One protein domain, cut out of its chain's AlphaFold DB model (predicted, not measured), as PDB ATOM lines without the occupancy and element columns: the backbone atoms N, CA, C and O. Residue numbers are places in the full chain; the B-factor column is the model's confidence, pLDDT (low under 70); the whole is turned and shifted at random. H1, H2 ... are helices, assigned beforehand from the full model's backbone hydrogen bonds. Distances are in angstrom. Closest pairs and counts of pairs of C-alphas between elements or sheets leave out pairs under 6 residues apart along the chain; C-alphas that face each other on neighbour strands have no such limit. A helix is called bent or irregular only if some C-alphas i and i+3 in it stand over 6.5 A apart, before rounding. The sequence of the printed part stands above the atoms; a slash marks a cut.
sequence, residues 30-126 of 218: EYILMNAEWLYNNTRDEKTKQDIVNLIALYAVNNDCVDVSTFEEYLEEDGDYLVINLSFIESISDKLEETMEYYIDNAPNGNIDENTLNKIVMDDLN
ATOM      1  N   GLU A  30     245.072 259.015 179.981       89.75
ATOM      2  CA  GLU A  30     246.437 258.486 179.931       89.75
ATOM      3  C   GLU A  30     246.817 258.077 178.503       89.75
ATOM      4  O   GLU A  30     247.935 258.343 178.059       89.75
ATOM      5  N   TYR A  31     245.874 257.556 177.708       89.19
ATOM      6  CA  TYR A  31     246.131 257.176 176.314       89.19
ATOM      7  C   TYR A  31     246.596 258.349 175.443       89.19
ATOM      8  O   TYR A  31     247.495 258.185 174.607       89.19
ATOM      9  N   ILE A  32     245.998 259.535 175.601       91.31
ATOM     10  CA  ILE A  32     246.439 260.710 174.840       91.31
ATOM     11  C   ILE A  32     247.731 261.287 175.423       91.31
ATOM     12  O   ILE A  32     248.590 261.721 174.653       91.31
ATOM     13  N   LEU A  33     247.913 261.225 176.747       92.56
ATOM     14  CA  LEU A  33     249.129 261.675 177.425       92.56
ATOM     15  C   LEU A  33     250.358 260.855 176.999       92.56
ATOM     16  O   LEU A  33     251.382 261.449 176.653       92.56
ATOM     17  N   MET A  34     250.214 259.534 176.830       90.44
ATOM     18  CA  MET A  34     251.248 258.647 176.261       90.44
ATOM     19  C   MET A  34     251.724 259.094 174.873       90.44
ATOM     20  O   MET A  34     252.832 258.774 174.437       90.44
ATOM     21  N   ASN A  35     250.878 259.830 174.151       92.12
ATOM     22  CA  ASN A  35     251.149 260.346 172.817       92.12
ATOM     23  C   ASN A  35     251.398 261.865 172.794       92.12
ATOM     24  O   ASN A  35     251.646 262.415 171.714       92.12
ATOM     25  N   ALA A  36     251.372 262.545 173.945       94.19
ATOM     26  CA  ALA A  36     251.458 263.998 174.052       94.19
ATOM     27  C   ALA A  36     252.770 264.544 173.486       94.19
ATOM     28  O   ALA A  36     252.743 265.457 172.661       94.19
ATOM     29  N   GLU A  37     253.910 263.941 173.843       95.44
ATOM     30  CA  GLU A  37     255.220 264.333 173.304       95.44
ATOM     31  C   GLU A  37     255.233 264.227 171.772       95.44
ATOM     32  O   GLU A  37     255.683 265.134 171.060       95.44
ATOM     33  N   TRP A  38     254.724 263.112 171.238       95.88
ATOM     34  CA  TRP A  38     254.693 262.894 169.798       95.88
ATOM     35  C   TRP A  38     253.818 263.940 169.106       95.88
ATOM     36  O   TRP A  38     254.251 264.520 168.103       95.88
ATOM     37  N   LEU A  39     252.618 264.195 169.633       96.62
ATOM     38  CA  LEU A  39     251.691 265.156 169.052       96.62
ATOM     39  C   LEU A  39     252.260 266.571 169.133       96.62
ATOM     40  O   LEU A  39     252.335 267.230 168.102       96.62
ATOM     41  N   TYR A  40     252.767 266.996 170.292       97.69
ATOM     42  CA  TYR A  40     253.372 268.316 170.501       97.69
ATOM     43  C   TYR A  40     254.494 268.603 169.491       97.69
ATOM     44  O   TYR A  40     254.566 269.682 168.898       97.69
ATOM     45  N   ASN A  41     255.340 267.603 169.226       96.69
ATOM     46  CA  ASN A  41     256.458 267.716 168.290       96.69
ATOM     47  C   ASN A  41     256.048 267.661 166.810       96.69
ATOM     48  O   ASN A  41     256.809 268.091 165.935       96.69
ATOM     49  N   ASN A  42     254.875 267.107 166.496       97.50
ATOM     50  CA  ASN A  42     254.443 266.884 165.118       97.50
ATOM     51  C   ASN A  42     253.262 267.746 164.680       97.50
ATOM     52  O   ASN A  42     253.068 267.876 163.466       97.50
ATOM     53  N   THR A  43     252.517 268.360 165.593       97.38
ATOM     54  CA  THR A  43     251.478 269.330 165.253       97.38
ATOM     55  C   THR A  43     252.088 270.613 164.685       97.38
ATOM     56  O   THR A  43     253.211 271.014 165.017       97.38
ATOM     57  N   ARG A  44     251.372 271.247 163.757       95.81
ATOM     58  CA  ARG A  44     251.656 272.608 163.278       95.81
ATOM     59  C   ARG A  44     250.803 273.664 163.965       95.81
ATOM     60  O   ARG A  44     251.030 274.845 163.702       95.81
ATOM     61  N   ASP A  45     249.819 273.252 164.752       96.75
ATOM     62  CA  ASP A  45     248.907 274.157 165.423       96.75
ATOM     63  C   ASP A  45     249.438 274.485 166.822       96.75
ATOM     64  O   ASP A  45     249.592 273.623 167.687       96.75
ATOM     65  N   GLU A  46     249.749 275.761 167.040       97.31
ATOM     66  CA  GLU A  46     250.192 276.240 168.349       97.31
ATOM     67  C   GLU A  46     249.076 276.141 169.394       97.31
ATOM     68  O   GLU A  46     249.374 275.982 170.576       97.31
ATOM     69  N   LYS A  47     247.800 276.164 168.978       97.25
ATOM     70  CA  LYS A  47     246.675 275.908 169.880       97.25
ATOM     71  C   LYS A  47     246.729 274.472 170.401       97.25
ATOM     72  O   LYS A  47     246.672 274.284 171.608       97.25
ATOM     73  N   THR A  48     246.934 273.487 169.528       97.56
ATOM     74  CA  THR A  48     247.065 272.077 169.932       97.56
ATOM     75  C   THR A  48     248.239 271.874 170.884       97.56
ATOM     76  O   THR A  48     248.115 271.162 171.876       97.56
ATOM     77  N   LYS A  49     249.373 272.548 170.652       98.31
ATOM     78  CA  LYS A  49     250.489 272.532 171.613       98.31
ATOM     79  C   LYS A  49     250.088 273.079 172.979       98.31
ATOM     80  O   LYS A  49     250.466 272.492 173.988       98.31
ATOM     81  N   GLN A  50     249.349 274.185 173.015       97.88
ATOM     82  CA  GLN A  50     248.866 274.759 174.268       97.88
ATOM     83  C   GLN A  50     247.847 273.845 174.958       97.88
ATOM     84  O   GLN A  50     247.917 273.682 176.171       97.88
ATOM     85  N   ASP A  51     246.943 273.213 174.211       97.12
ATOM     86  CA  ASP A  51     245.950 272.291 174.768       97.12
ATOM     87  C   ASP A  51     246.598 271.034 175.361       97.12
ATOM     88  O   ASP A  51     246.152 270.554 176.401       97.12
ATOM     89  N   ILE A  52     247.700 270.554 174.775       97.50
ATOM     90  CA  ILE A  52     248.519 269.487 175.365       97.50
ATOM     91  C   ILE A  52     249.118 269.936 176.701       97.50
ATOM     92  O   ILE A  52     249.012 269.206 177.680       97.50
ATOM     93  N   VAL A  53     249.713 271.133 176.769       97.88
ATOM     94  CA  VAL A  53     250.263 271.665 178.032       97.88
ATOM     95  C   VAL A  53     249.157 271.831 179.077       97.88
ATOM     96  O   VAL A  53     249.350 271.453 180.227       97.88
ATOM     97  N   ASN A  54     247.982 272.321 178.674       96.56
ATOM     98  CA  ASN A  54     246.816 272.444 179.547       96.56
ATOM     99  C   ASN A  54     246.374 271.091 180.116       96.56
ATOM    100  O   ASN A  54     246.079 271.005 181.305       96.56
ATOM    101  N   LEU A  55     246.324 270.050 179.280       95.75
ATOM    102  CA  LEU A  55     245.938 268.709 179.710       95.75
ATOM    103  C   LEU A  55     246.956 268.120 180.694       95.75
ATOM    104  O   LEU A  55     246.556 267.598 181.727       95.75
ATOM    105  N   ILE A  56     248.255 268.249 180.406       95.69
ATOM    106  CA  ILE A  56     249.329 267.773 181.292       95.69
ATOM    107  C   ILE A  56     249.275 268.495 182.642       95.69
ATOM    108  O   ILE A  56     249.340 267.851 183.683       95.69
ATOM    109  N   ALA A  57     249.119 269.822 182.631       95.50
ATOM    110  CA  ALA A  57     249.031 270.617 183.849       95.50
ATOM    111  C   ALA A  57     247.828 270.212 184.708       95.50
ATOM    112  O   ALA A  57     247.966 270.021 185.913       95.50
ATOM    113  N   LEU A  58     246.650 270.054 184.095       93.50
ATOM    114  CA  LEU A  58     245.451 269.661 184.827       93.50
ATOM    115  C   LEU A  58     245.561 268.230 185.373       93.50
ATOM    116  O   LEU A  58     245.158 267.998 186.508       93.50
ATOM    117  N   TYR A  59     246.166 267.313 184.614       92.75
ATOM    118  CA  TYR A  59     246.464 265.954 185.070       92.75
ATOM    119  C   TYR A  59     247.395 265.943 186.287       92.75
ATOM    120  O   TYR A  59     247.116 265.259 187.269       92.75
ATOM    121  N   ALA A  60     248.459 266.750 186.267       92.88
ATOM    122  CA  ALA A  60     249.360 266.902 187.406       92.88
ATOM    123  C   ALA A  60     248.619 267.428 188.649       92.88
ATOM    124  O   ALA A  60     248.701 266.842 189.726       92.88
ATOM    125  N   VAL A  61     247.831 268.497 188.489       92.75
ATOM    126  CA  VAL A  61     247.068 269.113 189.588       92.75
ATOM    127  C   VAL A  61     246.010 268.162 190.158       92.75
ATOM    128  O   VAL A  61     245.826 268.109 191.372       92.75
ATOM    129  N   ASN A  62     245.338 267.374 189.314       90.62
ATOM    130  CA  ASN A  62     244.376 266.357 189.756       90.62
ATOM    131  C   ASN A  62     245.033 265.201 190.525       90.62
ATOM    132  O   ASN A  62     244.350 264.514 191.283       90.62
ATOM    133  N   ASN A  63     246.341 265.009 190.350       89.62
ATOM    134  CA  ASN A  63     247.168 264.061 191.089       89.62
ATOM    135  C   ASN A  63     247.951 264.740 192.231       89.62
ATOM    136  O   ASN A  63     249.035 264.296 192.600       89.62
ATOM    137  N   ASP A  64     247.401 265.824 192.789       91.31
ATOM    138  CA  ASP A  64     247.923 266.548 193.956       91.31
ATOM    139  C   ASP A  64     249.353 267.117 193.787       91.31
ATOM    140  O   ASP A  64     250.011 267.459 194.774       91.31
ATOM    141  N   CYS A  65     249.832 267.273 192.547       92.62
ATOM    142  CA  CYS A  65     251.112 267.925 192.265       92.62
ATOM    143  C   CYS A  65     250.957 269.449 192.346       92.62
ATOM    144  O   CYS A  65     250.000 270.023 191.819       92.62
ATOM    145  N   VAL A  66     251.911 270.115 192.996       94.25
ATOM    146  CA  VAL A  66     251.850 271.561 193.285       94.25
ATOM    147  C   VAL A  66     252.813 272.395 192.442       94.25
ATOM    148  O   VAL A  66     252.707 273.616 192.439       94.25
ATOM    149  N   ASP A  67     253.735 271.743 191.741       95.88
ATOM    150  CA  ASP A  67     254.738 272.332 190.853       95.88
ATOM    151  C   ASP A  67     255.278 271.253 189.894       95.88
ATOM    152  O   ASP A  67     254.942 270.067 190.015       95.88
ATOM    153  N   VAL A  68     256.117 271.641 188.929       96.31
ATOM    154  CA  VAL A  68     256.711 270.682 187.983       96.31
ATOM    155  C   VAL A  68     257.577 269.636 188.694       96.31
ATOM    156  O   VAL A  68     257.564 268.477 188.293       96.31
ATOM    157  N   SER A  69     258.284 269.996 189.769       95.69
ATOM    158  CA  SER A  69     259.163 269.060 190.487       95.69
ATOM    159  C   SER A  69     258.391 267.933 191.177       95.69
ATOM    160  O   SER A  69     258.768 266.771 191.066       95.69
ATOM    161  N   THR A  70     257.283 268.248 191.845       95.25
ATOM    162  CA  THR A  70     256.398 267.241 192.450       95.25
ATOM    163  C   THR A  70     255.705 266.383 191.395       95.25
ATOM    164  O   THR A  70     255.466 265.201 191.637       95.25
ATOM    165  N   PHE A  71     255.444 266.929 190.204       93.94
ATOM    166  CA  PHE A  71     254.933 266.141 189.084       93.94
ATOM    167  C   PHE A  71     255.983 265.195 188.485       93.94
ATOM    168  O   PHE A  71     255.664 264.053 188.162       93.94
ATOM    169  N   GLU A  72     257.240 265.625 188.369       92.94
ATOM    170  CA  GLU A  72     258.351 264.752 187.970       92.94
ATOM    171  C   GLU A  72     258.531 263.593 188.962       92.94
ATOM    172  O   GLU A  72     258.621 262.443 188.534       92.94
ATOM    173  N   GLU A  73     258.490 263.870 190.273       92.06
ATOM    174  CA  GLU A  73     258.514 262.838 191.322       92.06
ATOM    175  C   GLU A  73     257.334 261.861 191.186       92.06
ATOM    176  O   GLU A  73     257.532 260.646 191.215       92.06
ATOM    177  N   TYR A  74     256.118 262.372 190.964       90.69
ATOM    178  CA  TYR A  74     254.926 261.551 190.732       90.69
ATOM    179  C   TYR A  74     255.099 260.604 189.531       90.69
ATOM    180  O   TYR A  74     254.818 259.408 189.637       90.69
ATOM    181  N   LEU A  75     255.612 261.107 188.403       88.94
ATOM    182  CA  LEU A  75     255.852 260.301 187.200       88.94
ATOM    183  C   LEU A  75     256.946 259.236 187.409       88.94
ATOM    184  O   LEU A  75     256.899 258.176 186.783       88.94
ATOM    185  N   GLU A  76     257.936 259.500 188.265       87.25
ATOM    186  CA  GLU A  76     258.972 258.528 188.630       87.25
ATOM    187  C   GLU A  76     258.453 257.430 189.568       87.25
ATOM    188  O   GLU A  76     258.820 256.261 189.406       87.25
ATOM    189  N   GLU A  77     257.606 257.786 190.541       83.12
ATOM    190  CA  GLU A  77     257.036 256.845 191.511       83.12
ATOM    191  C   GLU A  77     255.996 255.906 190.889       83.12
ATOM    192  O   GLU A  77     255.931 254.734 191.273       83.12
ATOM    193  N   ASP A  78     255.224 256.387 189.910       71.81
ATOM    194  CA  ASP A  78     254.185 255.587 189.249       71.81
ATOM    195  C   ASP A  78     254.757 254.511 188.300       71.81
ATOM    196  O   ASP A  78     254.060 253.567 187.934       71.81
ATOM    197  N   GLY A  79     256.060 254.593 187.984       54.09
ATOM    198  CA  GLY A  79     257.021 253.495 187.764       54.09
ATOM    199  C   GLY A  79     256.810 252.464 186.639       54.09
ATOM    200  O   GLY A  79     257.795 251.996 186.068       54.09
ATOM    201  N   ASP A  80     255.578 252.096 186.294       55.03
ATOM    202  CA  ASP A  80     255.235 250.989 185.390       55.03
ATOM    203  C   ASP A  80     254.248 251.386 184.271       55.03
ATOM    204  O   ASP A  80     254.170 250.684 183.256       55.03
ATOM    205  N   TYR A  81     253.560 252.529 184.381       56.28
ATOM    206  CA  TYR A  81     252.737 253.103 183.311       56.28
ATOM    207  C   TYR A  81     253.395 254.390 182.808       56.28
ATOM    208  O   TYR A  81     253.295 255.451 183.407       56.28
ATOM    209  N   LEU A  82     254.142 254.292 181.704       59.84
ATOM    210  CA  LEU A  82     254.770 255.446 181.046       59.84
ATOM    211  C   LEU A  82     253.692 256.355 180.442       59.84
ATOM    212  O   LEU A  82     253.461 256.301 179.235       59.84
ATOM    213  N   VAL A  83     253.043 257.177 181.265       71.44
ATOM    214  CA  VAL A  83     252.048 258.146 180.797       71.44
ATOM    215  C   VAL A  83     252.753 259.280 180.045       71.44
ATOM    216  O   VAL A  83     252.281 259.680 178.989       71.44
ATOM    217  N   ILE A  84     253.916 259.771 180.509       86.94
ATOM    218  CA  ILE A  84     254.676 260.850 179.841       86.94
ATOM    219  C   ILE A  84     256.192 260.695 180.058       86.94
ATOM    220  O   ILE A  84     256.654 260.268 181.110       86.94
ATOM    221  N   ASN A  85     256.994 261.062 179.056       88.62
ATOM    222  CA  ASN A  85     258.457 261.089 179.130       88.62
ATOM    223  C   ASN A  85     258.967 262.302 179.939       88.62
ATOM    224  O   ASN A  85     258.698 263.443 179.562       88.62
ATOM    225  N   LEU A  86     259.775 262.073 180.981       90.62
ATOM    226  CA  LEU A  86     260.363 263.134 181.818       90.62
ATOM    227  C   LEU A  86     261.161 264.169 181.013       90.62
ATOM    228  O   LEU A  86     260.983 265.365 181.197       90.62
ATOM    229  N   SER A  87     261.966 263.738 180.034       92.31
ATOM    230  CA  SER A  87     262.734 264.679 179.197       92.31
ATOM    231  C   SER A  87     261.840 265.624 178.380       92.31
ATOM    232  O   SER A  87     262.245 266.734 178.029       92.31
ATOM    233  N   PHE A  88     260.608 265.201 178.079       95.06
ATOM    234  CA  PHE A  88     259.618 266.060 177.447       95.06
ATOM    235  C   PHE A  88     259.034 267.063 178.445       95.06
ATOM    236  O   PHE A  88     258.965 268.241 178.094       95.06
ATOM    237  N   ILE A  89     258.700 266.635 179.667       95.38
ATOM    238  CA  ILE A  89     258.271 267.520 180.763       95.38
ATOM    239  C   ILE A  89     259.313 268.613 181.015       95.38
ATOM    240  O   ILE A  89     258.985 269.795 180.917       95.38
ATOM    241  N   GLU A  90     260.584 268.239 181.173       95.19
ATOM    242  CA  GLU A  90     261.698 269.184 181.318       95.19
ATOM    243  C   GLU A  90     261.724 270.212 180.171       95.19
ATOM    244  O   GLU A  90     261.905 271.412 180.393       95.19
ATOM    245  N   SER A  91     261.496 269.763 178.928       97.19
ATOM    246  CA  SER A  91     261.527 270.624 177.736       97.19
ATOM    247  C   SER A  91     260.391 271.652 177.658       97.19
ATOM    248  O   SER A  91     260.514 272.636 176.921       97.19
ATOM    249  N   ILE A  92     259.291 271.433 178.388       97.56
ATOM    250  CA  ILE A  92     258.130 272.336 178.455       97.56
ATOM    251  C   ILE A  92     257.940 272.978 179.838       97.56
ATOM    252  O   ILE A  92     256.978 273.727 180.004       97.56
ATOM    253  N   SER A  93     258.848 272.723 180.785       96.94
ATOM    254  CA  SER A  93     258.779 273.124 182.201       96.94
ATOM    255  C   SER A  93     258.327 274.567 182.425       96.94
ATOM    256  O   SER A  93     257.331 274.773 183.105       96.94
ATOM    257  N   ASP A  94     258.962 275.554 181.784       96.62
ATOM    258  CA  ASP A  94     258.598 276.974 181.946       96.62
ATOM    259  C   ASP A  94     257.107 277.248 181.661       96.62
ATOM    260  O   ASP A  94     256.451 277.997 182.378       96.62
ATOM    261  N   LYS A  95     256.563 276.640 180.598       97.50
ATOM    262  CA  LYS A  95     255.143 276.791 180.234       97.50
ATOM    263  C   LYS A  95     254.243 275.958 181.135       97.50
ATOM    264  O   LYS A  95     253.107 276.351 181.393       97.50
ATOM    265  N   LEU A  96     254.719 274.780 181.526       97.56
ATOM    266  CA  LEU A  96     253.974 273.859 182.365       97.56
ATOM    267  C   LEU A  96     253.776 274.451 183.762       97.56
ATOM    268  O   LEU A  96     252.647 274.446 184.230       97.56
ATOM    269  N   GLU A  97     254.812 275.050 184.348       97.38
ATOM    270  CA  GLU A  97     254.765 275.726 185.649       97.38
ATOM    271  C   GLU A  97     253.703 276.839 185.657       97.38
ATOM    272  O   GLU A  97     252.772 276.797 186.458       97.38
ATOM    273  N   GLU A  98     253.749 277.768 184.689       96.69
ATOM    274  CA  GLU A  98     252.746 278.843 184.552       96.69
ATOM    275  C   GLU A  98     251.317 278.281 184.419       96.69
ATOM    276  O   GLU A  98     250.352 278.814 184.973       96.69
ATOM    277  N   THR A  99     251.170 277.185 183.674       96.19
ATOM    278  CA  THR A  99     249.865 276.562 183.434       96.19
ATOM    279  C   THR A  99     249.364 275.804 184.669       96.19
ATOM    280  O   THR A  99     248.167 275.832 184.960       96.19
ATOM    281  N   MET A 100     250.254 275.154 185.422       95.38
ATOM    282  CA  MET A 100     249.931 274.489 186.684       95.38
ATOM    283  C   MET A 100     249.502 275.503 187.738       95.38
ATOM    284  O   MET A 100     248.447 275.311 188.334       95.38
ATOM    285  N   GLU A 101     250.227 276.614 187.905       94.69
ATOM    286  CA  GLU A 101     249.827 277.710 188.802       94.69
ATOM    287  C   GLU A 101     248.398 278.186 188.493       94.69
ATOM    288  O   GLU A 101     247.559 278.304 189.392       94.69
ATOM    289  N   TYR A 102     248.077 278.373 187.207       92.56
ATOM    290  CA  TYR A 102     246.722 278.720 186.780       92.56
ATOM    291  C   TYR A 102     245.686 277.683 187.235       92.56
ATOM    292  O   TYR A 102     244.646 278.063 187.781       92.56
ATOM    293  N   TYR A 103     245.932 276.388 187.031       92.44
ATOM    294  CA  TYR A 103     244.981 275.351 187.436       92.44
ATOM    295  C   TYR A 103     244.928 275.145 188.950       92.44
ATOM    296  O   TYR A 103     243.844 274.907 189.462       92.44
ATOM    297  N   ILE A 104     246.010 275.319 189.702       91.19
ATOM    298  CA  ILE A 104     245.976 275.262 191.172       91.19
ATOM    299  C   ILE A 104     245.038 276.344 191.722       91.19
ATOM    300  O   ILE A 104     244.171 276.066 192.555       91.19
ATOM    301  N   ASP A 105     245.145 277.565 191.193       89.00
ATOM    302  CA  ASP A 105     244.325 278.696 191.629       89.00
ATOM    303  C   ASP A 105     242.861 278.600 191.158       89.00
ATOM    304  O   ASP A 105     241.955 279.136 191.808       89.00
ATOM    305  N   ASN A 106     242.607 277.939 190.020       83.44
ATOM    306  CA  ASN A 106     241.312 277.999 189.335       83.44
ATOM    307  C   ASN A 106     240.564 276.665 189.221       83.44
ATOM    308  O   ASN A 106     239.347 276.710 189.063       83.44
ATOM    309  N   ALA A 107     241.204 275.497 189.330       70.56
ATOM    310  CA  ALA A 107     240.558 274.185 189.194       70.56
ATOM    311  C   ALA A 107     239.392 273.964 190.178       70.56
ATOM    312  O   ALA A 107     238.355 273.468 189.732       70.56
ATOM    313  N   PRO A 108     239.438 274.426 191.449       60.28
ATOM    314  CA  PRO A 108     238.283 274.337 192.350       60.28
ATOM    315  C   PRO A 108     237.040 275.108 191.863       60.28
ATOM    316  O   PRO A 108     235.936 274.864 192.345       60.28
ATOM    317  N   ASN A 109     237.213 276.047 190.925       57.38
ATOM    318  CA  ASN A 109     236.175 276.918 190.362       57.38
ATOM    319  C   ASN A 109     236.089 276.833 188.819       57.38
ATOM    320  O   ASN A 109     235.427 277.667 188.193       57.38
ATOM    321  N   GLY A 110     236.797 275.885 188.199       58.16
ATOM    322  CA  GLY A 110     237.079 275.864 186.765       58.16
ATOM    323  C   GLY A 110     235.909 275.354 185.923       58.16
ATOM    324  O   GLY A 110     235.197 274.436 186.314       58.16
ATOM    325  N   ASN A 111     235.721 275.940 184.735       63.06
ATOM    326  CA  ASN A 111     234.682 275.536 183.773       63.06
ATOM    327  C   ASN A 111     235.094 274.360 182.862       63.06
ATOM    328  O   ASN A 111     234.271 273.911 182.068       63.06
ATOM    329  N   ILE A 112     236.355 273.915 182.908       76.62
ATOM    330  CA  ILE A 112     236.902 272.880 182.020       76.62
ATOM    331  C   ILE A 112     237.539 271.795 182.886       76.62
ATOM    332  O   ILE A 112     238.440 272.091 183.668       76.62
ATOM    333  N   ASP A 113     237.052 270.564 182.741       86.00
ATOM    334  CA  ASP A 113     237.607 269.374 183.384       86.00
ATOM    335  C   ASP A 113     238.596 268.633 182.460       86.00
ATOM    336  O   ASP A 113     238.694 268.902 181.258       86.00
ATOM    337  N   GLU A 114     239.336 267.687 183.036       87.81
ATOM    338  CA  GLU A 114     240.341 266.875 182.339       87.81
ATOM    339  C   GLU A 114     239.749 266.089 181.167       87.81
ATOM    340  O   GLU A 114     240.323 266.073 180.081       87.81
ATOM    341  N   ASN A 115     238.547 265.534 181.335       89.25
ATOM    342  CA  ASN A 115     237.839 264.813 180.277       89.25
ATOM    343  C   ASN A 115     237.522 265.709 179.074       89.25
ATOM    344  O   ASN A 115     237.577 265.272 177.922       89.25
ATOM    345  N   THR A 116     237.184 266.974 179.319       91.06
ATOM    346  CA  THR A 116     236.928 267.956 178.267       91.06
ATOM    347  C   THR A 116     238.212 268.284 177.510       91.06
ATOM    348  O   THR A 116     238.195 268.294 176.278       91.06
ATOM    349  N   LEU A 117     239.332 268.504 178.208       92.62
ATOM    350  CA  LEU A 117     240.630 268.732 177.559       92.62
ATOM    351  C   LEU A 117     241.119 267.501 176.792       92.62
ATOM    352  O   LEU A 117     241.574 267.651 175.661       92.62
ATOM    353  N   ASN A 118     240.954 266.299 177.347       93.00
ATOM    354  CA  ASN A 118     241.272 265.042 176.669       93.00
ATOM    355  C   ASN A 118     240.568 264.966 175.304       93.00
ATOM    356  O   ASN A 118     241.209 264.810 174.265       93.00
ATOM    357  N   LYS A 119     239.253 265.218 175.279       92.62
ATOM    358  CA  LYS A 119     238.462 265.240 174.038       92.62
ATOM    359  C   LYS A 119     238.915 266.310 173.049       92.62
ATOM    360  O   LYS A 119     238.914 266.051 171.849       92.62
ATOM    361  N   ILE A 120     239.307 267.492 173.529       93.81
ATOM    362  CA  ILE A 120     239.838 268.565 172.675       93.81
ATOM    363  C   ILE A 120     241.144 268.120 172.007       93.81
ATOM    364  O   ILE A 120     241.259 268.208 170.788       93.81
ATOM    365  N   VAL A 121     242.100 267.591 172.775       95.44
ATOM    366  CA  VAL A 121     243.395 267.137 172.238       95.44
ATOM    367  C   VAL A 121     243.213 265.948 171.285       95.44
ATOM    368  O   VAL A 121     243.869 265.870 170.243       95.44
ATOM    369  N   MET A 122     242.290 265.034 171.595       93.12
ATOM    370  CA  MET A 122     241.924 263.930 170.708       93.12
ATOM    371  C   MET A 122     241.303 264.407 169.394       93.12
ATOM    372  O   MET A 122     241.649 263.874 168.334       93.12
ATOM    373  N   ASP A 123     240.386 265.379 169.433       92.12
ATOM    374  CA  ASP A 123     239.829 265.960 168.211       92.12
ATOM    375  C   ASP A 123     240.933 266.648 167.411       92.12
ATOM    376  O   ASP A 123     241.077 266.346 166.234       92.12
ATOM    377  N   ASP A 124     241.800 267.448 168.034       94.75
ATOM    378  CA  ASP A 124     242.932 268.097 167.362       94.75
ATOM    379  C   ASP A 124     243.839 267.082 166.631       94.75
ATOM    380  O   ASP A 124     244.142 267.250 165.441       94.75
ATOM    381  N   LEU A 125     244.204 265.974 167.292       94.56
ATOM    382  CA  LEU A 125     244.945 264.861 166.685       94.56
ATOM    383  C   LEU A 125     244.213 264.299 165.455       94.56
ATOM    384  O   LEU A 125     244.800 264.139 164.380       94.56
ATOM    385  N   ASN A 126     242.928 263.991 165.611       90.62
ATOM    386  CA  ASN A 126     242.078 263.413 164.570       90.62
ATOM    387  C   ASN A 126     241.809 264.384 163.415       90.62
ATOM    388  O   ASN A 126     241.655 263.973 162.260       90.62
TER     389      ASN A 126
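Overview. This is residues 30 to 126 of the 218 residues of an uncharacterized protein of Methanobrevibacter sp (UniProt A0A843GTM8). A long, sharply kinked helix, H5, crosses the core helix H3, with H4 packed crosswise on H5. H6 lies alongside H3, running opposite ways, and H2 forms a hairpin with H3. The printed part has 97 residues with six named helices, H1 to H6 in chain order, and no named strand; the class is all helix. It is compact, with a radius of gyration of the C-alphas of 12.4 A and spans of 32 by 31 by 23 A.

Arrangement. H5, residues 86 to 109, has a kink of 82 degrees near residue 94 and is irregular, with C-alphas 91 and 94 8.2 A apart. It touches the hub H3, residues 46 to 62, at a steep tilt of 68 degrees, only just short of about perpendicular; their closest C-alphas, Ala 57 and Met 100, are 4.9 A apart. H4, residues 68 to 77, touches H5, only just about perpendicular at 70.3 degrees; the closest C-alphas are Val 68 and Glu 97, 5.9 A. H6, residues 114 to 126, touches H3 at a shallow tilt of 29 degrees, opposite ways; the closest C-alphas are Leu 55 and Leu 117, 5.7 A. H2, residues 36 to 42, touches residues 48 to 52 of H3 in a helical hairpin at 10 degrees; the closest C-alphas are Tyr 40 and Lys 49, 5.2 A. H1, residues 30 to 33, only just touches H6, with 3 pairs of C-alphas within 8 A; the closest are Ile 32 and Met 122, 6.9 A. H4 and H6 are apart. Every O i to N i+4 pair is within hydrogen-bond range in H2, H3, H4 and H6, against 15 of 20 in H5; H1 is too short for one.

Along the chain. H1 begins at C-alpha 30, (246.437, 258.486, 179.931). H5 spans 29.1 A, H3 24.3 A, H6 18.2 A and H4 14.3 A. H6 ends at C-alpha 126, (242.078, 263.413, 164.570).

Size, cuts and confidence. The C-alphas farthest apart, Arg 44 and Glu 77, are 32.8 A apart. The printed part has no cut and no long link. Model pLDDT is under 70 at residues 79 to 82 and 108 to 111.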